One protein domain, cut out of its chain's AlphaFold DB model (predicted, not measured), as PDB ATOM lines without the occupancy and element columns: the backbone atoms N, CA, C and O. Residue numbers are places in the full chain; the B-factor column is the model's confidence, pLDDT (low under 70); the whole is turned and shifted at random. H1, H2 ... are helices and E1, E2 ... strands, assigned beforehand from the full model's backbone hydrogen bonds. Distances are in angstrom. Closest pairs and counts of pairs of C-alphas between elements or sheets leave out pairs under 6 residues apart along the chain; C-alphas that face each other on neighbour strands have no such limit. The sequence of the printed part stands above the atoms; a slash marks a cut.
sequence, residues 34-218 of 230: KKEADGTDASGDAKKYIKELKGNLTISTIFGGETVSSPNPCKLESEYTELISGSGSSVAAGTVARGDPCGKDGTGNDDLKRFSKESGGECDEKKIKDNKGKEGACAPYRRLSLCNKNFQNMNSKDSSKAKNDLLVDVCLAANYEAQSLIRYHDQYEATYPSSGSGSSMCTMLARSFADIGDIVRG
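Overview. This is residues 34 to 218 of the 230 residues of the protein "NTS domain-containing protein" of Plasmodium falciparum MaliPS096_E11 (UniProt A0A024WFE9). Two long helices, H6 and H8, run side by side in opposite directions as the core, with H7 making a corner at the far end of H6 and the short H5 packed beside H6. H1 and H2 form an arm near the beginning of H6, H3 lies crosswise near the middle of H6, and a long stretch without named elements, residues 86 to 140, loops from H3 to H4. The printed part has 185 residues with eight named helices and one named strand, in the order H1 H2 E1 H3 H4 H5 H6 H7 H8. The class is mostly helix, though under half of the residues are in named elements. The whole is only just compact, close to loose, with a radius of gyration of the C-alphas of 18.9 A and spans of 49 by 46 by 39 A.

Along the chain. H1, residues 34 to 37, begins with C-alpha 34 at (220.083, 97.991, 186.803). H2 is residues 45 to 53, 12.4 A long, and strand E1 is residues 61 to 63. H3, residues 77 to 85, is 12.5 A long. H4 is residues 141 to 144 and H5 residues 149 to 153. H6, residues 162 to 182, is the longest helix at 30.3 A, from C-alpha 162 at (229.979, 80.478, 174.602). H7 is residues 185 to 191, 10.0 A long. H8, residues 200 to 216, measures 24.8 A and ends with C-alpha 216 at (221.320, 80.007, 184.339).

Arrangement. H8 is the hub, touching H4, H6 and H7. H8 touches H6 at a shallow tilt of 27 degrees, opposite ways, the closest C-alphas being those of Ala 178 and Leu 205, 6.5 A apart. With residues 200 to 201 alone H8 touches H7, about perpendicular at 74 degrees, the closest C-alphas being those of Glu 189 and Ser 200 at 5.9 A. H4 and H8 only just touch, with 3 pairs of C-alphas within 8 A, the closest those of Arg 143 and Asp 211 at 7.0 A; H8 does so with residues 208 to 211 alone. H6 touches H5 with residues 169 to 173 alone, C-alphas of Phe 151 and Asp 169 being closest at 6.6 A. H6 and H7 meet only through their link. H3 is close to H6 but not clearly touching, about perpendicular at 77 degrees, with the C-alphas of Tyr 80 and Leu 172 closest at 6.8 A. H2 is close to H6 but not clearly touching, the C-alphas of Leu 53 and Lys 163 being closest at 6.4 A, and H1 is likewise close to H2 but not clearly touching, through the C-alphas of Ala 37 and Ile 50 at 6.7 A. E1 pairs with no named strand, but its residues 61 to 63 pair antiparallel with residues 66 to 67. Every O i to N i+4 pair is within hydrogen-bond range in H3, H6, H7 and H8; H2 has 4 of 5, H5 has 0 of 1 but 2 of 2 O i to N i+3 pairs, and H1 and H4 are too short for an O i to N i+4 pair.

Size, cuts and confidence. The C-alphas farthest apart are those of Ala 93 and Ser 195, at 53.8 A. The printed part has no cut. The links from E1 to H3, 13 residues, and from H3 to H4, 55 residues, are long. The mean pLDDT of the printed part is 77.2, and 50 residues are under 70, among them residues 59 to 69, 85 to 96 and 104 to 113.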
ATOM      1  N   LYS A  34     220.030  96.949 187.829       86.38
ATOM      2  CA  LYS A  34     220.083  97.991 186.803       86.38
ATOM      3  C   LYS A  34     221.386  98.779 186.879       86.38
ATOM      4  O   LYS A  34     222.010  99.027 185.854       86.38
ATOM      5  N   LYS A  35     221.824  99.133 188.086       83.94
ATOM      6  CA  LYS A  35     223.059  99.900 188.286       83.94
ATOM      7  C   LYS A  35     224.313  99.091 187.965       83.94
ATOM      8  O   LYS A  35     225.274  99.637 187.420       83.94
ATOM      9  N   GLU A  36     224.291  97.792 188.260       83.19
ATOM     10  CA  GLU A  36     225.320  96.858 187.813       83.19
ATOM     11  C   GLU A  36     225.308  96.742 186.285       83.19
ATOM     12  O   GLU A  36     226.341  96.956 185.663       83.19
ATOM     13  N   ALA A  37     224.152  96.491 185.663       80.88
ATOM     14  CA  ALA A  37     224.030  96.280 184.218       80.88
ATOM     15  C   ALA A  37     224.375  97.519 183.372       80.88
ATOM     16  O   ALA A  37     225.034  97.392 182.338       80.88
ATOM     17  N   ASP A  38     223.983  98.714 183.813       78.62
ATOM     18  CA  ASP A  38     224.308  99.979 183.139       78.62
ATOM     19  C   ASP A  38     225.734 100.459 183.479       78.62
ATOM     20  O   ASP A  38     226.241 101.433 182.914       78.62
ATOM     21  N   GLY A  39     226.418  99.756 184.389       74.44
ATOM     22  CA  GLY A  39     227.785 100.038 184.802       74.44
ATOM     23  C   GLY A  39     227.932 101.347 185.575       74.44
ATOM     24  O   GLY A  39     229.035 101.898 185.613       74.44
ATOM     25  N   THR A  40     226.859 101.877 186.166       78.25
ATOM     26  CA  THR A  40     226.925 103.085 187.005       78.25
ATOM     27  C   THR A  40     227.626 102.787 188.325       78.25
ATOM     28  O   THR A  40     228.478 103.572 188.736       78.25
ATOM     29  N   ASP A  41     227.367 101.607 188.899       71.56
ATOM     30  CA  ASP A  41     227.920 101.182 190.195       71.56
ATOM     31  C   ASP A  41     229.062 100.161 190.042       71.56
ATOM     32  O   ASP A  41     229.726  99.795 191.008       71.56
ATOM     33  N   ALA A  42     229.345  99.717 188.815       70.38
ATOM     34  CA  ALA A  42     230.447  98.805 188.535       70.38
ATOM     35  C   ALA A  42     231.808  99.529 188.620       70.38
ATOM     36  O   ALA A  42     232.021 100.556 187.977       70.38
ATOM     37  N   SER A  43     232.776  98.988 189.360       63.00
ATOM     38  CA  SER A  43     234.146  99.525 189.424       63.00
ATOM     39  C   SER A  43     235.085  98.843 188.423       63.00
ATOM     40  O   SER A  43     235.008  97.628 188.241       63.00
ATOM     41  N   GLY A  44     236.027  99.596 187.842       70.38
ATOM     42  CA  GLY A  44     237.180  99.042 187.112       70.38
ATOM     43  C   GLY A  44     236.811  98.023 186.025       70.38
ATOM     44  O   GLY A  44     236.006  98.312 185.136       70.38
ATOM     45  N   ASP A  45     237.386  96.822 186.121       68.81
ATOM     46  CA  ASP A  45     237.243  95.741 185.138       68.81
ATOM     47  C   ASP A  45     235.806  95.200 185.006       68.81
ATOM     48  O   ASP A  45     235.441  94.673 183.955       68.81
ATOM     49  N   ALA A  46     234.931  95.387 186.003       74.62
ATOM     50  CA  ALA A  46     233.544  94.914 185.931       74.62
ATOM     51  C   ALA A  46     232.760  95.562 184.769       74.62
ATOM     52  O   ALA A  46     232.014  94.876 184.065       74.62
ATOM     53  N   LYS A  47     232.998  96.855 184.480       78.94
ATOM     54  CA  LYS A  47     232.392  97.549 183.321       78.94
ATOM     55  C   LYS A  47     232.806  96.933 181.987       78.94
ATOM     56  O   LYS A  47     232.016  96.922 181.040       78.94
ATOM     57  N   LYS A  48     234.042  96.434 181.901       81.38
ATOM     58  CA  LYS A  48     234.558  95.741 180.716       81.38
ATOM     59  C   LYS A  48     233.819  94.417 180.529       81.38
ATOM     60  O   LYS A  48     233.276  94.174 179.451       81.38
ATOM     61  N   TYR A  49     233.699  93.625 181.592       84.38
ATOM     62  CA  TYR A  49     233.068  92.310 181.520       84.38
ATOM     63  C   TYR A  49     231.566  92.351 181.230       84.38
ATOM     64  O   TYR A  49     231.082  91.474 180.527       84.38
ATOM     65  N   ILE A  50     230.825  93.380 181.653       85.25
ATOM     66  CA  ILE A  50     229.401  93.532 181.283       85.25
ATOM     67  C   ILE A  50     229.216  93.538 179.758       85.25
ATOM     68  O   ILE A  50     228.351  92.841 179.224       85.25
ATOM     69  N   LYS A  51     230.060  94.285 179.037       83.44
ATOM     70  CA  LYS A  51     230.035  94.302 177.566       83.44
ATOM     71  C   LYS A  51     230.478  92.964 176.985       83.44
ATOM     72  O   LYS A  51     229.909  92.513 175.995       83.44
ATOM     73  N   GLU A  52     231.472  92.324 177.596       86.12
ATOM     74  CA  GLU A  52     231.965  91.021 177.149       86.12
ATOM     75  C   GLU A  52     230.956  89.892 177.379       86.12
ATOM     76  O   GLU A  52     230.920  88.973 176.568       86.12
ATOM     77  N   LEU A  53     230.106  89.974 178.405       88.38
ATOM     78  CA  LEU A  53     229.069  88.986 178.721       88.38
ATOM     79  C   LEU A  53     227.787  89.171 177.904       88.38
ATOM     80  O   LEU A  53     226.982  88.244 177.818       88.38
ATOM     81  N   LYS A  54     227.590  90.337 177.273       87.19
ATOM     82  CA  LYS A  54     226.422  90.589 176.425       87.19
ATOM     83  C   LYS A  54     226.441  89.658 175.209       87.19
ATOM     84  O   LYS A  54     227.263  89.810 174.303       87.19
ATOM     85  N   GLY A  55     225.526  88.692 175.206       85.12
ATOM     86  CA  GLY A  55     225.290  87.814 174.067       85.12
ATOM     87  C   GLY A  55     224.631  88.562 172.909       85.12
ATOM     88  O   GLY A  55     223.913  89.545 173.107       85.12
ATOM     89  N   ASN A  56     224.873  88.086 171.693       84.44
ATOM     90  CA  ASN A  56     224.246  88.596 170.487       84.44
ATOM     91  C   ASN A  56     223.747  87.439 169.618       84.44
ATOM     92  O   ASN A  56     224.557  86.725 169.031       84.44
ATOM     93  N   LEU A  57     222.419  87.323 169.502       79.44
ATOM     94  CA  LEU A  57     221.763  86.296 168.694       79.44
ATOM     95  C   LEU A  57     222.214  86.325 167.232       79.44
ATOM     96  O   LEU A  57     222.421  85.264 166.664       79.44
ATOM     97  N   THR A  58     222.452  87.498 166.630       72.44
ATOM     98  CA  THR A  58     222.848  87.573 165.209       72.44
ATOM     99  C   THR A  58     224.255  87.048 164.946       72.44
ATOM    100  O   THR A  58     224.576  86.703 163.819       72.44
ATOM    101  N   ILE A  59     225.113  87.003 165.968       67.12
ATOM    102  CA  ILE A  59     226.494  86.503 165.862       67.12
ATOM    103  C   ILE A  59     226.579  85.058 166.375       67.12
ATOM    104  O   ILE A  59     227.602  84.395 166.197       67.12
ATOM    105  N   SER A  60     225.519  84.541 167.001       64.94
ATOM    106  CA  SER A  60     225.434  83.131 167.349       64.94
ATOM    107  C   SER A  60     225.541  82.308 166.070       64.94
ATOM    108  O   SER A  60     224.690  82.389 165.185       64.94
ATOM    109  N   THR A  61     226.613  81.527 165.946       59.97
ATOM    110  CA  THR A  61     226.697  80.535 164.878       59.97
ATOM    111  C   THR A  61     225.878  79.345 165.320       59.97
ATOM    112  O   THR A  61     226.371  78.498 166.061       59.97
ATOM    113  N   ILE A  62     224.621  79.306 164.892       58.72
ATOM    114  CA  ILE A  62     223.735  78.179 165.170       58.72
ATOM    115  C   ILE A  62     224.306  76.893 164.538       58.72
ATOM    116  O   ILE A  62     224.226  75.827 165.149       58.72
ATOM    117  N   PHE A  63     225.006  77.009 163.401       53.75
ATOM    118  CA  PHE A  63     225.618  75.883 162.693       53.75
ATOM    119  C   PHE A  63     226.973  76.257 162.100       53.75
ATOM    120  O   PHE A  63     227.012  76.933 161.082       53.75
ATOM    121  N   GLY A  64     228.088  75.831 162.706       51.28
ATOM    122  CA  GLY A  64     229.382  75.648 162.016       51.28
ATOM    123  C   GLY A  64     229.955  76.782 161.139       51.28
ATOM    124  O   GLY A  64     230.930  76.527 160.442       51.28
ATOM    125  N   GLY A  65     229.398  78.000 161.153       51.22
ATOM    126  CA  GLY A  65     229.728  79.072 160.207       51.22
ATOM    127  C   GLY A  65     228.574  80.013 159.824       51.22
ATOM    128  O   GLY A  65     228.857  81.169 159.522       51.22
ATOM    129  N   GLU A  66     227.302  79.593 159.882       52.16
ATOM    130  CA  GLU A  66     226.160  80.441 159.489       52.16
ATOM    131  C   GLU A  66     225.560  81.207 160.679       52.16
ATOM    132  O   GLU A  66     225.328  80.653 161.759       52.16
ATOM    133  N   THR A  67     225.357  82.510 160.477       57.66
ATOM    134  CA  THR A  67     224.770  83.436 161.450       57.66
ATOM    135  C   THR A  67     223.255  83.418 161.386       57.66
ATOM    136  O   THR A  67     222.680  83.395 160.299       57.66
ATOM    137  N   VAL A  68     222.625  83.548 162.549       59.91
ATOM    138  CA  VAL A  68     221.185  83.782 162.673       59.91
ATOM    139  C   VAL A  68     220.737  84.965 161.820       59.91
ATOM    140  O   VAL A  68     221.308  86.058 161.893       59.91
ATOM    141  N   SER A  69     219.662  84.767 161.063       62.06
ATOM    142  CA  SER A  69     219.120  85.780 160.150       62.06
ATOM    143  C   SER A  69     218.408  86.938 160.868       62.06
ATOM    144  O   SER A  69     218.238  88.021 160.300       62.06
ATOM    145  N   SER A  70     217.996  86.741 162.130       71.81
ATOM    146  CA  SER A  70     217.225  87.718 162.905       71.81
ATOM    147  C   SER A  70     217.634  87.838 164.383       71.81
ATOM    148  O   SER A  70     217.720  86.843 165.090       71.81
ATOM    149  N   PRO A  71     217.746  89.057 164.942       74.19
ATOM    150  CA  PRO A  71     217.885  89.225 166.391       74.19
ATOM    151  C   PRO A  71     216.594  88.892 167.158       74.19
ATOM    152  O   PRO A  71     216.603  88.898 168.386       74.19
ATOM    153  N   ASN A  72     215.465  88.682 166.468       80.94
ATOM    154  CA  ASN A  72     214.185  88.422 167.111       80.94
ATOM    155  C   ASN A  72     214.034  86.919 167.405       80.94
ATOM    156  O   ASN A  72     213.802  86.164 166.460       80.94
ATOM    157  N   PRO A  73     214.058  86.487 168.680       79.19
ATOM    158  CA  PRO A  73     213.952  85.073 169.037       79.19
ATOM    159  C   PRO A  73     212.628  84.435 168.594       79.19
ATOM    160  O   PRO A  73     212.574  83.235 168.356       79.19
ATOM    161  N   CYS A  74     211.560  85.220 168.420       82.06
ATOM    162  CA  CYS A  74     210.276  84.716 167.930       82.06
ATOM    163  C   CYS A  74     210.292  84.376 166.433       82.06
ATOM    164  O   CYS A  74     209.397  83.683 165.968       82.06
ATOM    165  N   LYS A  75     211.271  84.876 165.668       80.12
ATOM    166  CA  LYS A  75     211.410  84.598 164.229       80.12
ATOM    167  C   LYS A  75     212.355  83.433 163.932       80.12
ATOM    168  O   LYS A  75     212.587  83.138 162.767       80.12
ATOM    169  N   LEU A  76     212.887  82.780 164.964       74.31
ATOM    170  CA  LEU A  76     213.881  81.713 164.835       74.31
ATOM    171  C   LEU A  76     213.261  80.316 164.795       74.31
ATOM    172  O   LEU A  76     213.964  79.338 164.991       74.31
ATOM    173  N   GLU A  77     211.955  80.188 164.561       73.25
ATOM    174  CA  GLU A  77     211.247  78.904 164.633       73.25
ATOM    175  C   GLU A  77     211.819  77.842 163.675       73.25
ATOM    176  O   GLU A  77     212.037  76.695 164.080       73.25
ATOM    177  N   SER A  78     212.128  78.220 162.430       72.56
ATOM    178  CA  SER A  78     212.762  77.320 161.459       72.56
ATOM    179  C   SER A  78     214.179  76.927 161.889       72.56
ATOM    180  O   SER A  78     214.511  75.745 161.886       72.56
ATOM    181  N   GLU A  79     214.978  77.892 162.352       74.75
ATOM    182  CA  GLU A  79     216.349  77.666 162.836       74.75
ATOM    183  C   GLU A  79     216.357  76.776 164.103       74.75
ATOM    184  O   GLU A  79     217.188  75.882 164.262       74.75
ATOM    185  N   TYR A  80     215.373  76.953 164.990       79.38
ATOM    186  CA  TYR A  80     215.143  76.108 166.165       79.38
ATOM    187  C   TYR A  80     214.754  74.678 165.788       79.38
ATOM    188  O   TYR A  80     215.255  73.730 166.392       79.38
ATOM    189  N   THR A  81     213.898  74.502 164.782       76.75
ATOM    190  CA  THR A  81     213.501  73.171 164.293       76.75
ATOM    191  C   THR A  81     214.702  72.394 163.748       76.75
ATOM    192  O   THR A  81     214.871  71.198 164.017       76.75
ATOM    193  N   GLU A  82     215.592  73.078 163.034       74.81
ATOM    194  CA  GLU A  82     216.846  72.501 162.549       74.81
ATOM    195  C   GLU A  82     217.805  72.153 163.699       74.81
ATOM    196  O   GLU A  82     218.384  71.064 163.709       74.81
ATOM    197  N   LEU A  83     217.921  73.014 164.719       73.50
ATOM    198  CA  LEU A  83     218.723  72.739 165.920       73.50
ATOM    199  C   LEU A  83     218.247  71.506 166.695       73.50
ATOM    200  O   LEU A  83     219.062  70.791 167.285       73.50
ATOM    201  N   ILE A  84     216.937  71.264 166.717       75.94
ATOM    202  CA  ILE A  84     216.331  70.116 167.400       75.94
ATOM    203  C   ILE A  84     216.634  68.809 166.666       75.94
ATOM    204  O   ILE A  84     216.913  67.802 167.315       75.94
ATOM    205  N   SER A  85     216.568  68.818 165.334       69.94
ATOM    206  CA  SER A  85     216.688  67.621 164.489       69.94
ATOM    207  C   SER A  85     218.127  67.299 164.075       69.94
ATOM    208  O   SER A  85     218.430  66.149 163.760       69.94
ATOM    209  N   GLY A  86     219.023  68.291 164.081       63.84
ATOM    210  CA  GLY A  86     220.404  68.143 163.611       63.84
ATOM    211  C   GLY A  86     220.521  67.842 162.112       63.84
ATOM    212  O   GLY A  86     221.584  67.417 161.669       63.84
ATOM    213  N   SER A  87     219.444  68.023 161.336       53.03
ATOM    214  CA  SER A  87     219.320  67.530 159.955       53.03
ATOM    215  C   SER A  87     219.270  68.626 158.882       53.03
ATOM    216  O   SER A  87     218.788  68.374 157.780       53.03
ATOM    217  N   GLY A  88     219.734  69.843 159.175       53.78
ATOM    218  CA  GLY A  88     219.845  70.903 158.168       53.78
ATOM    219  C   GLY A  88     220.891  70.572 157.092       53.78
ATOM    220  O   GLY A  88     221.926  69.966 157.370       53.78
ATOM    221  N   SER A  89     220.644  70.997 155.850       47.56
ATOM    222  CA  SER A  89     221.519  70.727 154.696       47.56
ATOM    223  C   SER A  89     222.896  71.426 154.769       47.56
ATOM    224  O   SER A  89     223.760  71.131 153.945       47.56
ATOM    225  N   SER A  90     223.109  72.320 155.746       50.75
ATOM    226  CA  SER A  90     224.361  73.048 156.028       50.75
ATOM    227  C   SER A  90     225.011  72.674 157.373       50.75
ATOM    228  O   SER A  90     225.997  73.289 157.787       50.75
ATOM    229  N   VAL A  91     224.505  71.650 158.074       52.00
ATOM    230  CA  VAL A  91     225.044  71.256 159.383       52.00
ATOM    231  C   VAL A  91     226.420  70.613 159.195       52.00
ATOM    232  O   VAL A  91     226.546  69.491 158.706       52.00
ATOM    233  N   ALA A  92     227.473  71.332 159.594       54.00
ATOM    234  CA  ALA A  92     228.839  70.824 159.567       54.00
ATOM    235  C   ALA A  92     228.926  69.464 160.283       54.00
ATOM    236  O   ALA A  92     228.404  69.298 161.395       54.00
ATOM    237  N   ALA A  93     229.602  68.501 159.650       48.94
ATOM    238  CA  ALA A  93     229.820  67.170 160.204       48.94
ATOM    239  C   ALA A  93     230.399  67.270 161.630       48.94
ATOM    240  O   ALA A  93     231.457  67.863 161.838       48.94
ATOM    241  N   GLY A  94     229.690  66.709 162.616       54.06
ATOM    242  CA  GLY A  94     230.068  66.764 164.037       54.06
ATOM    243  C   GLY A  94     229.269  67.747 164.906       54.06
ATOM    244  O   GLY A  94     229.525  67.824 166.111       54.06
ATOM    245  N   THR A  95     228.291  68.465 164.345       57.91
ATOM    246  CA  THR A  95     227.327  69.250 165.136       57.91
ATOM    247  C   THR A  95     226.290  68.315 165.766       57.91
ATOM    248  O   THR A  95     225.654  67.527 165.073       57.91
ATOM    249  N   VAL A  96     226.135  68.377 167.090       65.19
ATOM    250  CA  VAL A  96     225.149  67.575 167.833       65.19
ATOM    251  C   VAL A  96     223.845  68.362 167.914       65.19
ATOM    252  O   VAL A  96     223.872  69.555 168.221       65.19
ATOM    253  N   ALA A  97     222.718  67.702 167.656       73.88
ATOM    254  CA  ALA A  97     221.402  68.295 167.851       73.88
ATOM    255  C   ALA A  97     221.236  68.787 169.300       73.88
ATOM    256  O   ALA A  97     221.601  68.090 170.250       73.88
ATOM    257  N   ARG A  98     220.648  69.974 169.485       77.88
ATOM    258  CA  ARG A  98     220.324  70.502 170.823       77.88
ATOM    259  C   ARG A  98     219.201  69.688 171.470       77.88
ATOM    260  O   ARG A  98     219.132  69.600 172.693       77.88
ATOM    261  N   GLY A  99     218.384  69.015 170.658       80.56
ATOM    262  CA  GLY A  99     217.235  68.234 171.102       80.56
ATOM    263  C   GLY A  99     216.048  69.118 171.483       80.56
ATOM    264  O   GLY A  99     216.195  70.314 171.732       80.56
ATOM    265  N   ASP A 100     214.857  68.526 171.505       85.50
ATOM    266  CA  ASP A 100     213.616  69.227 171.843       85.50
ATOM    267  C   ASP A 100     213.657  69.709 173.312       85.50
ATOM    268  O   ASP A 100     213.763  68.868 174.216       85.50
ATOM    269  N   PRO A 101     213.551  71.028 173.588       89.25
ATOM    270  CA  PRO A 101     213.535  71.570 174.949       89.25
ATOM    271  C   PRO A 101     212.468  70.942 175.849       89.25
ATOM    272  O   PRO A 101     212.696  70.779 177.051       89.25
ATOM    273  N   CYS A 102     211.321  70.574 175.272       87.06
ATOM    274  CA  CYS A 102     210.207  69.922 175.956       87.06
ATOM    275  C   CYS A 102     210.161  68.401 175.707       87.06
ATOM    276  O   CYS A 102     209.233  67.740 176.180       87.06
ATOM    277  N   GLY A 103     211.122  67.838 174.965       79.00
ATOM    278  CA  GLY A 103     211.054  66.474 174.433       79.00
ATOM    279  C   GLY A 103     210.936  65.424 175.526       79.00
ATOM    280  O   GLY A 103     211.543  65.568 176.576       79.00
ATOM    281  N   LYS A 104     210.165  64.351 175.338       68.00
ATOM    282  CA  LYS A 104     209.986  63.345 176.400       68.00
ATOM    283  C   LYS A 104     211.290  62.586 176.660       68.00
ATOM    284  O   LYS A 104     211.975  62.192 175.724       68.00
ATOM    285  N   ASP A 105     211.633  62.317 177.914       55.94
ATOM    286  CA  ASP A 105     212.884  61.630 178.275       55.94
ATOM    287  C   ASP A 105     212.851  60.100 178.080       55.94
ATOM    288  O   ASP A 105     213.556  59.347 178.752       55.94
ATOM    289  N   GLY A 106     212.012  59.628 177.155       48.75
ATOM    290  CA  GLY A 106     211.855  58.216 176.810       48.75
ATOM    291  C   GLY A 106     211.204  57.351 177.895       48.75
ATOM    292  O   GLY A 106     210.898  56.195 177.622       48.75
ATOM    293  N   THR A 107     210.946  57.877 179.102       48.53
ATOM    294  CA  THR A 107     210.413  57.077 180.223       48.53
ATOM    295  C   THR A 107     208.890  57.088 180.360       48.53
ATOM    296  O   THR A 107     208.368  56.507 181.307       48.53
ATOM    297  N   GLY A 108     208.159  57.738 179.445       43.28
ATOM    298  CA  GLY A 108     206.684  57.758 179.423       43.28
ATOM    299  C   GLY A 108     206.008  58.427 180.634       43.28
ATOM    300  O   GLY A 108     204.797  58.591 180.632       43.28
ATOM    301  N   ASN A 109     206.777  58.849 181.641       44.97
ATOM    302  CA  ASN A 109     206.308  59.446 182.896       44.97
ATOM    303  C   ASN A 109     206.324  60.985 182.889       44.97
ATOM    304  O   ASN A 109     206.068  61.611 183.914       44.97
ATOM    305  N   ASP A 110     206.625  61.602 181.744       52.03
ATOM    306  CA  ASP A 110     206.633  63.062 181.581       52.03
ATOM    307  C   ASP A 110     205.225  63.671 181.528       52.03
ATOM    308  O   ASP A 110     205.077  64.891 181.556       52.03
ATOM    309  N   ASP A 111     204.185  62.833 181.538       51.09
ATOM    310  CA  ASP A 111     202.786  63.241 181.661       51.09
ATOM    311  C   ASP A 111     202.431  63.624 183.119       51.09
ATOM    312  O   ASP A 111     201.292  63.476 183.571       51.09
ATOM    313  N   LEU A 112     203.398  64.160 183.879       54.62
ATOM    314  CA  LEU A 112     203.066  64.963 185.047       54.62
ATOM    315  C   LEU A 112     202.210  66.118 184.538       54.62
ATOM    316  O   LEU A 112     202.665  66.951 183.753       54.62
ATOM    317  N   LYS A 113     200.948  66.169 184.977       65.88
ATOM    318  CA  LYS A 113     200.097  67.333 184.746       65.88
ATOM    319  C   LYS A 113     200.876  68.539 185.274       65.88
ATOM    320  O   LYS A 113     200.983  68.710 186.487       65.88
ATOM    321  N   ARG A 114     201.393  69.381 184.366       71.00
ATOM    322  CA  ARG A 114     202.061  70.664 184.685       71.00
ATOM    323  C   ARG A 114     201.245  71.492 185.686       71.00
ATOM    324  O   ARG A 114     201.796  72.290 186.439       71.00
ATOM    325  N   PHE A 115     199.938  71.231 185.699       67.62
ATOM    326  CA  PHE A 115     198.911  71.799 186.550       67.62
ATOM    327  C   PHE A 115     198.130  70.685 187.269       67.62
ATOM    328  O   PHE A 115     196.951  70.452 186.996       67.62
ATOM    329  N   SER A 116     198.788  69.939 188.160       64.12
ATOM    330  CA  SER A 116     198.074  69.078 189.107       64.12
ATOM    331  C   SER A 116     197.576  69.904 190.292       64.12
ATOM    332  O   SER A 116     198.335  70.679 190.869       64.12
ATOM    333  N   LYS A 117     196.303  69.721 190.663       58.44
ATOM    334  CA  LYS A 117     195.717  70.258 191.906       58.44
ATOM    335  C   LYS A 117     195.899  69.303 193.091       58.44
ATOM    336  O   LYS A 117     195.573  69.657 194.216       58.44
ATOM    337  N   GLU A 118     196.370  68.086 192.826       55.25
ATOM    338  CA  GLU A 118     196.332  66.967 193.772       55.25
ATOM    339  C   GLU A 118     197.568  66.917 194.687       55.25
ATOM    340  O   GLU A 118     197.543  66.212 195.692       55.25
ATOM    341  N   SER A 119     198.646  67.660 194.389       58.06
ATOM    342  CA  SER A 119     199.826  67.723 195.265       58.06
ATOM    343  C   SER A 119     200.634  69.026 195.122       58.06
ATOM    344  O   SER A 119     200.562  69.710 194.101       58.06
ATOM    345  N   GLY A 120     201.425  69.354 196.153       67.94
ATOM    346  CA  GLY A 120     202.268  70.557 196.235       67.94
ATOM    347  C   GLY A 120     203.556  70.530 195.397       67.94
ATOM    348  O   GLY A 120     204.331  71.483 195.458       67.94
ATOM    349  N   GLY A 121     203.787  69.471 194.613       84.12
ATOM    350  CA  GLY A 121     205.008  69.274 193.828       84.12
ATOM    351  C   GLY A 121     205.996  68.300 194.477       84.12
ATOM    352  O   GLY A 121     205.614  67.459 195.287       84.12
ATOM    353  N   GLU A 122     207.267  68.384 194.085       88.00
ATOM    354  CA  GLU A 122     208.345  67.518 194.585       88.00
ATOM    355  C   GLU A 122     209.069  68.184 195.757       88.00
ATOM    356  O   GLU A 122     209.588  69.290 195.607       88.00
ATOM    357  N   CYS A 123     209.151  67.499 196.895       90.62
ATOM    358  CA  CYS A 123     209.740  68.027 198.131       90.62
ATOM    359  C   CYS A 123     210.851  67.121 198.702       90.62
ATOM    360  O   CYS A 123     211.417  67.444 199.747       90.62
ATOM    361  N   ASP A 124     211.160  65.979 198.070       88.94
ATOM    362  CA  ASP A 124     212.144  65.020 198.590       88.94
ATOM    363  C   ASP A 124     213.538  65.670 198.710       88.94
ATOM    364  O   ASP A 124     214.045  66.299 197.777       88.94
ATOM    365  N   GLU A 125     214.204  65.472 199.850       89.31
ATOM    366  CA  GLU A 125     215.578  65.924 200.127       89.31
ATOM    367  C   GLU A 125     216.645  65.407 199.142       89.31
ATOM    368  O   GLU A 125     217.758  65.936 199.052       89.31
ATOM    369  N   LYS A 126     216.325  64.360 198.378       88.62
ATOM    370  CA  LYS A 126     217.157  63.822 197.292       88.62
ATOM    371  C   LYS A 126     216.965  64.571 195.978       88.62
ATOM    372  O   LYS A 126     217.764  64.367 195.062       88.62
ATOM    373  N   LYS A 127     215.892  65.354 195.862       89.06
ATOM    374  CA  LYS A 127     215.445  66.047 194.646       89.06
ATOM    375  C   LYS A 127     215.543  67.557 194.762       89.06
ATOM    376  O   LYS A 127     215.769  68.211 193.748       89.06
ATOM    377  N   ILE A 128     215.433  68.084 195.974       91.50
ATOM    378  CA  ILE A 128     215.565  69.503 196.275       91.50
ATOM    379  C   ILE A 128     216.840  69.720 197.086       91.50
ATOM    380  O   ILE A 128     217.075  69.076 198.110       91.50
ATOM    381  N   LYS A 129     217.692  70.614 196.594       90.44
ATOM    382  CA  LYS A 129     218.913  71.042 197.263       90.44
ATOM    383  C   LYS A 129     218.560  71.654 198.623       90.44
ATOM    384  O   LYS A 129     217.574  72.365 198.749       90.44
ATOM    385  N   ASP A 130     219.382  71.364 199.626       90.31
ATOM    386  CA  ASP A 130     219.293  71.899 200.994       90.31
ATOM    387  C   ASP A 130     218.069  71.482 201.834       90.31
ATOM    388  O   ASP A 130     218.057  71.741 203.038       90.31
ATOM    389  N   ASN A 131     217.121  70.728 201.270       92.06
ATOM    390  CA  ASN A 131     216.072  70.056 202.041       92.06
ATOM    391  C   ASN A 131     216.665  69.023 203.016       92.06
ATOM    392  O   ASN A 131     217.642  68.329 202.699       92.06
ATOM    393  N   LYS A 132     216.056  68.915 204.206       88.81
ATOM    394  CA  LYS A 132     216.461  67.986 205.274       88.81
ATOM    395  C   LYS A 132     215.233  67.432 205.993       88.81
ATOM    396  O   LYS A 132     214.494  68.170 206.642       88.81
ATOM    397  N   GLY A 133     215.043  66.116 205.947       86.19
ATOM    398  CA  GLY A 133     213.937  65.464 206.643       86.19
ATOM    399  C   GLY A 133     212.573  65.989 206.183       86.19
ATOM    400  O   GLY A 133     212.184  65.774 205.040       86.19
ATOM    401  N   LYS A 134     211.833  66.646 207.086       84.06
ATOM    402  CA  LYS A 134     210.493  67.210 206.817       84.06
ATOM    403  C   LYS A 134     210.505  68.712 206.503       84.06
ATOM    404  O   LYS A 134     209.440  69.290 206.314       84.06
ATOM    405  N   GLU A 135     211.677  69.341 206.479       86.25
ATOM    406  CA  GLU A 135     211.841  70.780 206.273       86.25
ATOM    407  C   GLU A 135     212.474  71.055 204.909       86.25
ATOM    408  O   GLU A 135     213.441  70.393 204.510       86.25
ATOM    409  N   GLY A 136     211.946  72.053 204.198       89.19
ATOM    410  CA  GLY A 136     212.526  72.484 202.934       89.19
ATOM    411  C   GLY A 136     211.544  73.093 201.943       89.19
ATOM    412  O   GLY A 136     210.391  73.379 202.265       89.19
ATOM    413  N   ALA A 137     212.034  73.299 200.723       92.12
ATOM    414  CA  ALA A 137     211.266  73.810 199.599       92.12
ATOM    415  C   ALA A 137     210.603  72.673 198.807       92.12
ATOM    416  O   ALA A 137     211.050  71.527 198.834       92.12
ATOM    417  N   CYS A 138     209.563  73.013 198.048       90.94
ATOM    418  CA  CYS A 138     208.926  72.106 197.100       90.94
ATOM    419  C   CYS A 138     208.996  72.709 195.698       90.94
ATOM    420  O   CYS A 138     208.583  73.850 195.488       90.94
ATOM    421  N   ALA A 139     209.507  71.950 194.729       91.06
ATOM    422  CA  ALA A 139     209.490  72.352 193.331       91.06
ATOM    423  C   ALA A 139     208.089  72.103 192.742       91.06
ATOM    424  O   ALA A 139     207.634  70.954 192.721       91.06
ATOM    425  N   PRO A 140     207.399  73.140 192.235       88.94
ATOM    426  CA  PRO A 140     206.063  72.982 191.673       88.94
ATOM    427  C   PRO A 140     206.099  72.147 190.387       88.94
ATOM    428  O   PRO A 140     207.089  72.167 189.657       88.94
ATOM    429  N   TYR A 141     204.991  71.487 190.037       86.19
ATOM    430  CA  TYR A 141     204.895  70.675 188.812       86.19
ATOM    431  C   TYR A 141     205.302  71.422 187.534       86.19
ATOM    432  O   TYR A 141     205.978  70.845 186.686       86.19
ATOM    433  N   ARG A 142     204.992  72.722 187.433       88.25
ATOM    434  CA  ARG A 142     205.484  73.579 186.343       88.25
ATOM    435  C   ARG A 142     207.015  73.536 186.226       88.25
ATOM    436  O   ARG A 142     207.527  73.343 185.132       88.25
ATOM    437  N   ARG A 143     207.738  73.666 187.346       91.19
ATOM    438  CA  ARG A 143     209.208  73.604 187.388       91.19
ATOM    439  C   ARG A 143     209.716  72.214 187.018       91.19
ATOM    440  O   ARG A 143     210.707  72.116 186.301       91.19
ATOM    441  N   LEU A 144     209.062  71.149 187.486       88.56
ATOM    442  CA  LEU A 144     209.460  69.764 187.187       88.56
ATOM    443  C   LEU A 144     209.391  69.446 185.689       88.56
ATOM    444  O   LEU A 144     210.224  68.701 185.180       88.56
ATOM    445  N   SER A 145     208.423  70.046 184.999       86.56
ATOM    446  CA  SER A 145     208.178  69.873 183.567       86.56
ATOM    447  C   SER A 145     208.713  71.026 182.707       86.56
ATOM    448  O   SER A 145     208.323  71.127 181.546       86.56
ATOM    449  N   LEU A 146     209.562  71.902 183.255       91.12
ATOM    450  CA  LEU A 146     210.115  73.060 182.546       91.12
ATOM    451  C   LEU A 146     210.828  72.624 181.253       91.12
ATOM    452  O   LEU A 146     211.623  71.681 181.273       91.12
ATOM    453  N   CYS A 147     210.579  73.314 180.137       91.25
ATOM    454  CA  CYS A 147     211.233  73.005 178.861       91.25
ATOM    455  C   CYS A 147     212.687  73.492 178.811       91.25
ATOM    456  O   CYS A 147     212.975  74.558 178.279       91.25
ATOM    457  N   ASN A 148     213.613  72.717 179.374       91.31
ATOM    458  CA  ASN A 148     215.039  73.056 179.427       91.31
ATOM    459  C   ASN A 148     215.965  71.900 179.013       91.31
ATOM    460  O   ASN A 148     217.154  71.903 179.335       91.31
ATOM    461  N   LYS A 149     215.434  70.868 178.347       88.00
ATOM    462  CA  LYS A 149     216.196  69.644 178.044       88.00
ATOM    463  C   LYS A 149     217.332  69.891 177.053       88.00
ATOM    464  O   LYS A 149     218.358  69.216 177.131       88.00
ATOM    465  N   ASN A 150     217.208  70.930 176.226       87.12
ATOM    466  CA  ASN A 150     218.277  71.395 175.348       87.12
ATOM    467  C   ASN A 150     219.534  71.845 176.111       87.12
ATOM    468  O   ASN A 150     220.639  71.729 175.580       87.12
ATOM    469  N   PHE A 151     219.415  72.248 177.385       88.50
ATOM    470  CA  PHE A 151     220.566  72.672 178.193       88.50
ATOM    471  C   PHE A 151     221.605  71.562 178.420       88.50
ATOM    472  O   PHE A 151     222.771  71.844 178.688       88.50
ATOM    473  N   GLN A 152     221.217  70.288 178.310       83.44
ATOM    474  CA  GLN A 152     222.150  69.166 178.470       83.44
ATOM    475  C   GLN A 152     223.041  68.957 177.243       83.44
ATOM    476  O   GLN A 152     224.148  68.436 177.373       83.44
ATOM    477  N   ASN A 153     222.567  69.381 176.071       78.00
ATOM    478  CA  ASN A 153     223.248  69.220 174.787       78.00
ATOM    479  C   ASN A 153     223.961  70.508 174.354       78.00
ATOM    480  O   ASN A 153     224.353  70.653 173.195       78.00
ATOM    481  N   MET A 154     224.132  71.451 175.283       73.69
ATOM    482  CA  MET A 154     224.859  72.683 175.028       73.69
ATOM    483  C   MET A 154     226.319  72.363 174.741       73.69
ATOM    484  O   MET A 154     227.071  71.954 175.625       73.69
ATOM    485  N   ASN A 155     226.733  72.554 173.494       62.50
ATOM    486  CA  ASN A 155     228.105  72.320 173.078       62.50
ATOM    487  C   ASN A 155     228.749  73.652 172.699       62.50
ATOM    488  O   ASN A 155     228.618  74.107 171.568       62.50
ATOM    489  N   SER A 156     229.451  74.260 173.655       62.78
ATOM    490  CA  SER A 156     230.337  75.397 173.405       62.78
ATOM    491  C   SER A 156     231.774  74.986 173.725       62.78
ATOM    492  O   SER A 156     232.305  75.287 174.795       62.78
ATOM    493  N   LYS A 157     232.417  74.281 172.793       64.50
ATOM    494  CA  LYS A 157     233.866  74.005 172.859       64.50
ATOM    495  C   LYS A 157     234.717  75.249 172.580       64.50
ATOM    496  O   LYS A 157     235.902  75.247 172.891       64.50
ATOM    497  N   ASP A 158     234.116  76.296 172.017       71.31
ATOM    498  CA  ASP A 158     234.762  77.562 171.685       71.31
ATOM    499  C   ASP A 158     234.321  78.658 172.668       71.31
ATOM    500  O   ASP A 158     233.185  79.138 172.636       71.31
ATOM    501  N   SER A 159     235.232  79.072 173.549       74.50
ATOM    502  CA  SER A 159     234.964  80.100 174.560       74.50
ATOM    503  C   SER A 159     234.584  81.456 173.957       74.50
ATOM    504  O   SER A 159     233.872  82.224 174.606       74.50
ATOM    505  N   SER A 160     234.990  81.743 172.715       74.75
ATOM    506  CA  SER A 160     234.651  82.997 172.031       74.75
ATOM    507  C   SER A 160     233.167  83.088 171.653       74.75
ATOM    508  O   SER A 160     232.625  84.190 171.527       74.75
ATOM    509  N   LYS A 161     232.486  81.937 171.547       77.19
ATOM    510  CA  LYS A 161     231.069  81.813 171.167       77.19
ATOM    511  C   LYS A 161     230.152  81.448 172.329       77.19
ATOM    512  O   LYS A 161     228.948  81.669 172.236       77.19
ATOM    513  N   ALA A 162     230.714  80.997 173.449       82.38
ATOM    514  CA  ALA A 162     229.979  80.478 174.602       82.38
ATOM    515  C   ALA A 162     228.785  81.327 175.051       82.38
ATOM    516  O   ALA A 162     227.705  80.794 175.289       82.38
ATOM    517  N   LYS A 163     228.946  82.652 175.132       85.38
ATOM    518  CA  LYS A 163     227.866  83.566 175.543       85.38
ATOM    519  C   LYS A 163     226.719  83.651 174.530       85.38
ATOM    520  O   LYS A 163     225.565  83.814 174.912       85.38
ATOM    521  N   ASN A 164     227.045  83.565 173.244       84.81
ATOM    522  CA  ASN A 164     226.094  83.667 172.145       84.81
ATOM    523  C   ASN A 164     225.320  82.352 172.005       84.81
ATOM    524  O   ASN A 164     224.100  82.370 171.853       84.81
ATOM    525  N   ASP A 165     226.018  81.223 172.135       81.75
ATOM    526  CA  ASP A 165     225.414  79.891 172.136       81.75
ATOM    527  C   ASP A 165     224.512  79.704 173.363       81.75
ATOM    528  O   ASP A 165     223.373  79.259 173.231       81.75
ATOM    529  N   LEU A 166     224.970  80.142 174.544       88.44
ATOM    530  CA  LEU A 166     224.154  80.161 175.760       88.44
ATOM    531  C   LEU A 166     222.876  80.983 175.569       88.44
ATOM    532  O   LEU A 166     221.803  80.536 175.965       88.44
ATOM    533  N   LEU A 167     222.971  82.161 174.944       89.81
ATOM    534  CA  LEU A 167     221.801  82.991 174.667       89.81
ATOM    535  C   LEU A 167     220.803  82.285 173.737       89.81
ATOM    536  O   LEU A 167     219.603  82.340 174.001       89.81
ATOM    537  N   VAL A 168     221.274  81.588 172.697       86.62
ATOM    538  CA  VAL A 168     220.407  80.802 171.798       86.62
ATOM    539  C   VAL A 168     219.679  79.709 172.566       86.62
ATOM    540  O   VAL A 168     218.459  79.606 172.450       86.62
ATOM    541  N   ASP A 169     220.397  78.934 173.376       87.88
ATOM    542  CA  ASP A 169     219.805  77.846 174.150       87.88
ATOM    543  C   ASP A 169     218.765  78.359 175.156       87.88
ATOM    544  O   ASP A 169     217.686  77.772 175.282       87.88
ATOM    545  N   VAL A 170     219.047  79.480 175.832       92.75
ATOM    546  CA  VAL A 170     218.109  80.131 176.761       92.75
ATOM    547  C   VAL A 170     216.868  80.646 176.031       92.75
ATOM    548  O   VAL A 170     215.755  80.433 176.510       92.75
ATOM    549  N   CYS A 171     217.026  81.289 174.870       91.62
ATOM    550  CA  CYS A 171     215.894  81.761 174.073       91.62
ATOM    551  C   CYS A 171     215.042  80.602 173.539       91.62
ATOM    552  O   CYS A 171     213.815  80.678 173.604       91.62
ATOM    553  N   LEU A 172     215.679  79.522 173.079       89.06
ATOM    554  CA  LEU A 172     215.006  78.310 172.619       89.06
ATOM    555  C   LEU A 172     214.166  77.690 173.747       89.06
ATOM    556  O   LEU A 172     212.973  77.448 173.563       89.06
ATOM    557  N   ALA A 173     214.752  77.519 174.935       92.56
ATOM    558  CA  ALA A 173     214.053  77.019 176.120       92.56
ATOM    559  C   ALA A 173     212.873  77.922 176.524       92.56
ATOM    560  O   ALA A 173     211.761  77.440 176.733       92.56
ATOM    561  N   ALA A 174     213.085  79.241 176.584       94.44
ATOM    562  CA  ALA A 174     212.046  80.202 176.957       94.44
ATOM    563  C   ALA A 174     210.877  80.225 175.959       94.44
ATOM    564  O   ALA A 174     209.716  80.290 176.371       94.44
ATOM    565  N   ASN A 175     211.169  80.147 174.657       91.44
ATOM    566  CA  ASN A 175     210.153  80.117 173.611       91.44
ATOM    567  C   ASN A 175     209.286  78.853 173.722       91.44
ATOM    568  O   ASN A 175     208.062  78.949 173.815       91.44
ATOM    569  N   TYR A 176     209.921  77.682 173.806       90.81
ATOM    570  CA  TYR A 176     209.223  76.402 173.924       90.81
ATOM    571  C   TYR A 176     208.449  76.279 175.242       90.81
ATOM    572  O   TYR A 176     207.316  75.794 175.251       90.81
ATOM    573  N   GLU A 177     208.997  76.783 176.350       93.06
ATOM    574  CA  GLU A 177     208.284  76.844 177.626       93.06
ATOM    575  C   GLU A 177     207.014  77.699 177.512       93.06
ATOM    576  O   GLU A 177     205.936  77.237 177.887       93.06
ATOM    577  N   ALA A 178     207.092  78.894 176.917       91.81
ATOM    578  CA  ALA A 178     205.919  79.742 176.713       91.81
ATOM    579  C   ALA A 178     204.857  79.071 175.820       91.81
ATOM    580  O   ALA A 178     203.677  79.044 176.180       91.81
ATOM    581  N   GLN A 179     205.269  78.468 174.698       88.94
ATOM    582  CA  GLN A 179     204.369  77.727 173.804       88.94
ATOM    583  C   GLN A 179     203.728  76.509 174.481       88.94
ATOM    584  O   GLN A 179     202.582  76.158 174.193       88.94
ATOM    585  N   SER A 180     204.450  75.847 175.385       87.69
ATOM    586  CA  SER A 180     203.912  74.711 176.130       87.69
ATOM    587  C   SER A 180     202.867  75.147 177.162       87.69
ATOM    588  O   SER A 180     201.888  74.435 177.374       87.69
ATOM    589  N   LEU A 181     203.033  76.330 177.768       87.44
ATOM    590  CA  LEU A 181     202.118  76.862 178.775       87.44
ATOM    591  C   LEU A 181     200.853  77.456 178.159       87.44
ATOM    592  O   LEU A 181     199.782  77.251 178.721       87.44
ATOM    593  N   ILE A 182     200.937  78.144 177.012       85.94
ATOM    594  CA  ILE A 182     199.790  78.868 176.425       85.94
ATOM    595  C   ILE A 182     198.578  77.963 176.160       85.94
ATOM    596  O   ILE A 182     197.437  78.399 176.272       85.94
ATOM    597  N   ARG A 183     198.817  76.671 175.907       83.44
ATOM    598  CA  ARG A 183     197.781  75.646 175.691       83.44
ATOM    599  C   ARG A 183     196.906  75.384 176.923       83.44
ATOM    600  O   ARG A 183     195.860  74.762 176.799       83.44
ATOM    601  N   TYR A 184     197.336  75.845 178.095       79.12
ATOM    602  CA  TYR A 184     196.635  75.695 179.369       79.12
ATOM    603  C   TYR A 184     195.990  77.000 179.853       79.12
ATOM    604  O   TYR A 184     195.528  77.045 180.991       79.12
ATOM    605  N   HIS A 185     195.944  78.042 179.008       81.31
ATOM    606  CA  HIS A 185     195.385  79.359 179.336       81.31
ATOM    607  C   HIS A 185     194.019  79.261 180.016       81.31
ATOM    608  O   HIS A 185     193.869  79.664 181.169       81.31
ATOM    609  N   ASP A 186     193.050  78.645 179.341       81.62
ATOM    610  CA  ASP A 186     191.660  78.622 179.806       81.62
ATOM    611  C   ASP A 186     191.499  77.817 181.099       81.62
ATOM    612  O   ASP A 186     190.765  78.209 182.007       81.62
ATOM    613  N   GLN A 187     192.239  76.710 181.228       78.06
ATOM    614  CA  GLN A 187     192.259  75.910 182.452       78.06
ATOM    615  C   GLN A 187     192.827  76.707 183.635       78.06
ATOM    616  O   GLN A 187     192.372  76.537 184.774       78.06
ATOM    617  N   TYR A 188     193.840  77.538 183.378       74.12
ATOM    618  CA  TYR A 188     194.520  78.321 184.399       74.12
ATOM    619  C   TYR A 188     193.668  79.510 184.848       74.12
ATOM    620  O   TYR A 188     193.428  79.629 186.048       74.12
ATOM    621  N   GLU A 189     193.109  80.285 183.914       78.31
ATOM    622  CA  GLU A 189     192.167  81.378 184.208       78.31
ATOM    623  C   GLU A 189     190.949  80.876 185.005       78.31
ATOM    624  O   GLU A 189     190.550  81.485 185.995       78.31
ATOM    625  N   ALA A 190     190.399  79.706 184.653       79.62
ATOM    626  CA  ALA A 190     189.274  79.118 185.386       79.62
ATOM    627  C   ALA A 190     189.644  78.624 186.799       79.62
ATOM    628  O   ALA A 190     188.782  78.530 187.673       79.62
ATOM    629  N   THR A 191     190.905  78.248 187.031       71.25
ATOM    630  CA  THR A 191     191.360  77.685 188.315       71.25
ATOM    631  C   THR A 191     191.891  78.748 189.266       71.25
ATOM    632  O   THR A 191     191.695  78.638 190.476       71.25
ATOM    633  N   TYR A 192     192.588  79.740 188.726       70.62
ATOM    634  CA  TYR A 192     193.225  80.824 189.459       70.62
ATOM    635  C   TYR A 192     192.724  82.151 188.887       70.62
ATOM    636  O   TYR A 192     193.516  82.879 188.286       70.62
ATOM    637  N   PRO A 193     191.420  82.457 189.035       63.88
ATOM    638  CA  PRO A 193     190.893  83.737 188.594       63.88
ATOM    639  C   PRO A 193     191.690  84.831 189.302       63.88
ATOM    640  O   PRO A 193     191.774  84.838 190.534       63.88
ATOM    641  N   SER A 194     192.343  85.701 188.531       61.06
ATOM    642  CA  SER A 194     193.187  86.743 189.108       61.06
ATOM    643  C   SER A 194     192.386  87.582 190.098       61.06
ATOM    644  O   SER A 194     191.389  88.204 189.742       61.06
ATOM    645  N   SER A 195     192.859  87.648 191.340       54.81
ATOM    646  CA  SER A 195     192.335  88.538 192.381       54.81
ATOM    647  C   SER A 195     192.757  90.006 192.190       54.81
ATOM    648  O   SER A 195     192.468  90.837 193.045       54.81
ATOM    649  N   GLY A 196     193.421  90.338 191.074       56.84
ATOM    650  CA  GLY A 196     193.930  91.670 190.732       56.84
ATOM    651  C   GLY A 196     193.971  91.917 189.216       56.84
ATOM    652  O   GLY A 196     193.506  91.099 188.429       56.84
ATOM    653  N   SER A 197     194.550  93.040 188.780       52.09
ATOM    654  CA  SER A 197     194.531  93.503 187.376       52.09
ATOM    655  C   SER A 197     195.464  92.757 186.401       52.09
ATOM    656  O   SER A 197     195.634  93.195 185.264       52.09
ATOM    657  N   GLY A 198     196.131  91.683 186.831       63.16
ATOM    658  CA  GLY A 198     197.111  90.948 186.021       63.16
ATOM    659  C   GLY A 198     196.515  89.716 185.337       63.16
ATOM    660  O   GLY A 198     195.669  89.045 185.916       63.16
ATOM    661  N   SER A 199     196.991  89.356 184.140       75.44
ATOM    662  CA  SER A 199     196.647  88.064 183.519       75.44
ATOM    663  C   SER A 199     197.293  86.912 184.295       75.44
ATOM    664  O   SER A 199     198.492  86.947 184.614       75.44
ATOM    665  N   SER A 200     196.510  85.869 184.575       77.69
ATOM    666  CA  SER A 200     196.985  84.682 185.290       77.69
ATOM    667  C   SER A 200     198.110  83.986 184.493       77.69
ATOM    668  O   SER A 200     199.122  83.553 185.055       77.69
ATOM    669  N   MET A 201     198.045  84.033 183.159       83.88
ATOM    670  CA  MET A 201     199.092  83.497 182.285       83.88
ATOM    671  C   MET A 201     200.387  84.299 182.304       83.88
ATOM    672  O   MET A 201     201.464  83.701 182.321       83.88
ATOM    673  N   CYS A 202     200.326  85.630 182.397       86.38
ATOM    674  CA  CYS A 202     201.532  86.436 182.604       86.38
ATOM    675  C   CYS A 202     202.240  86.059 183.912       86.38
ATOM    676  O   CYS A 202     203.467  85.986 183.947       86.38
ATOM    677  N   THR A 203     201.482  85.744 184.968       86.12
ATOM    678  CA  THR A 203     202.056  85.273 186.238       86.12
ATOM    679  C   THR A 203     202.782  83.938 186.066       86.12
ATOM    680  O   THR A 203     203.871  83.751 186.609       86.12
ATOM    681  N   MET A 204     202.228  83.009 185.284       85.62
ATOM    682  CA  MET A 204     202.886  81.724 185.026       85.62
ATOM    683  C   MET A 204     204.139  81.861 184.168       85.62
ATOM    684  O   MET A 204     205.157  81.246 184.488       85.62
ATOM    685  N   LEU A 205     204.100  82.714 183.146       91.44
ATOM    686  CA  LEU A 205     205.276  83.032 182.339       91.44
ATOM    687  C   LEU A 205     206.372  83.698 183.181       91.44
ATOM    688  O   LEU A 205     207.531  83.306 183.071       91.44
ATOM    689  N   ALA A 206     206.022  84.627 184.076       92.81
ATOM    690  CA  ALA A 206     206.978  85.261 184.989       92.81
ATOM    691  C   ALA A 206     207.648  84.244 185.929       92.81
ATOM    692  O   ALA A 206     208.853  84.307 186.164       92.81
ATOM    693  N   ARG A 207     206.889  83.253 186.418       92.31
ATOM    694  CA  ARG A 207     207.434  82.151 187.228       92.31
ATOM    695  C   ARG A 207     208.388  81.261 186.423       92.31
ATOM    696  O   ARG A 207     209.450  80.919 186.927       92.31
ATOM    697  N   SER A 208     208.052  80.913 185.177       94.62
ATOM    698  CA  SER A 208     208.977  80.166 184.307       94.62
ATOM    699  C   SER A 208     210.224  80.969 183.942       94.62
ATOM    700  O   SER A 208     211.316  80.410 183.917       94.62
ATOM    701  N   PHE A 209     210.093  82.279 183.732       96.38
ATOM    702  CA  PHE A 209     211.234  83.169 183.530       96.38
ATOM    703  C   PHE A 209     212.180  83.172 184.740       96.38
ATOM    704  O   PHE A 209     213.389  83.023 184.565       96.38
ATOM    705  N   ALA A 210     211.638  83.284 185.958       96.75
ATOM    706  CA  ALA A 210     212.432  83.237 187.183       96.75
ATOM    707  C   ALA A 210     213.184  81.902 187.329       96.75
ATOM    708  O   ALA A 210     214.388  81.917 187.577       96.75
ATOM    709  N   ASP A 211     212.516  80.770 187.080       96.81
ATOM    710  CA  ASP A 211     213.148  79.444 187.129       96.81
ATOM    711  C   ASP A 211     214.276  79.290 186.100       96.81
ATOM    712  O   ASP A 211     215.356  78.803 186.433       96.81
ATOM    713  N   ILE A 212     214.051  79.703 184.845       96.81
ATOM    714  CA  ILE A 212     215.093  79.671 183.805       96.81
ATOM    715  C   ILE A 212     216.279  80.538 184.242       96.81
ATOM    716  O   ILE A 212     217.429  80.111 184.137       96.81
ATOM    717  N   GLY A 213     216.009  81.726 184.789       96.69
ATOM    718  CA  GLY A 213     217.034  82.608 185.338       96.69
ATOM    719  C   GLY A 213     217.805  81.987 186.505       96.69
ATOM    720  O   GLY A 213     219.023  82.144 186.593       96.69
ATOM    721  N   ASP A 214     217.140  81.257 187.398       97.25
ATOM    722  CA  ASP A 214     217.791  80.539 188.498       97.25
ATOM    723  C   ASP A 214     218.630  79.358 188.013       97.25
ATOM    724  O   ASP A 214     219.718  79.137 188.547       97.25
ATOM    725  N   ILE A 215     218.206  78.655 186.960       95.44
ATOM    726  CA  ILE A 215     219.020  77.614 186.318       95.44
ATOM    727  C   ILE A 215     220.294  78.229 185.730       95.44
ATOM    728  O   ILE A 215     221.390  77.755 186.030       95.44
ATOM    729  N   VAL A 216     220.172  79.314 184.956       94.75
ATOM    730  CA  VAL A 216     221.320  80.007 184.339       94.75
ATOM    731  C   VAL A 216     222.286  80.548 185.399       94.75
ATOM    732  O   VAL A 216     223.500  80.473 185.226       94.75
ATOM    733  N   ARG A 217     221.767  81.052 186.528       94.69
ATOM    734  CA  ARG A 217     222.579  81.564 187.650       94.69
ATOM    735  C   ARG A 217     223.120  80.470 188.578       94.69
ATOM    736  O   ARG A 217     223.835  80.800 189.523       94.69
ATOM    737  N   GLY A 218     222.760  79.202 188.371       94.19
ATOM    738  CA  GLY A 218     223.121  78.097 189.270       94.19
ATOM    739  C   GLY A 218     222.481  78.188 190.664       94.19
ATOM    740  O   GLY A 218     223.024  77.655 191.632       94.19
TER     741      GLY A 218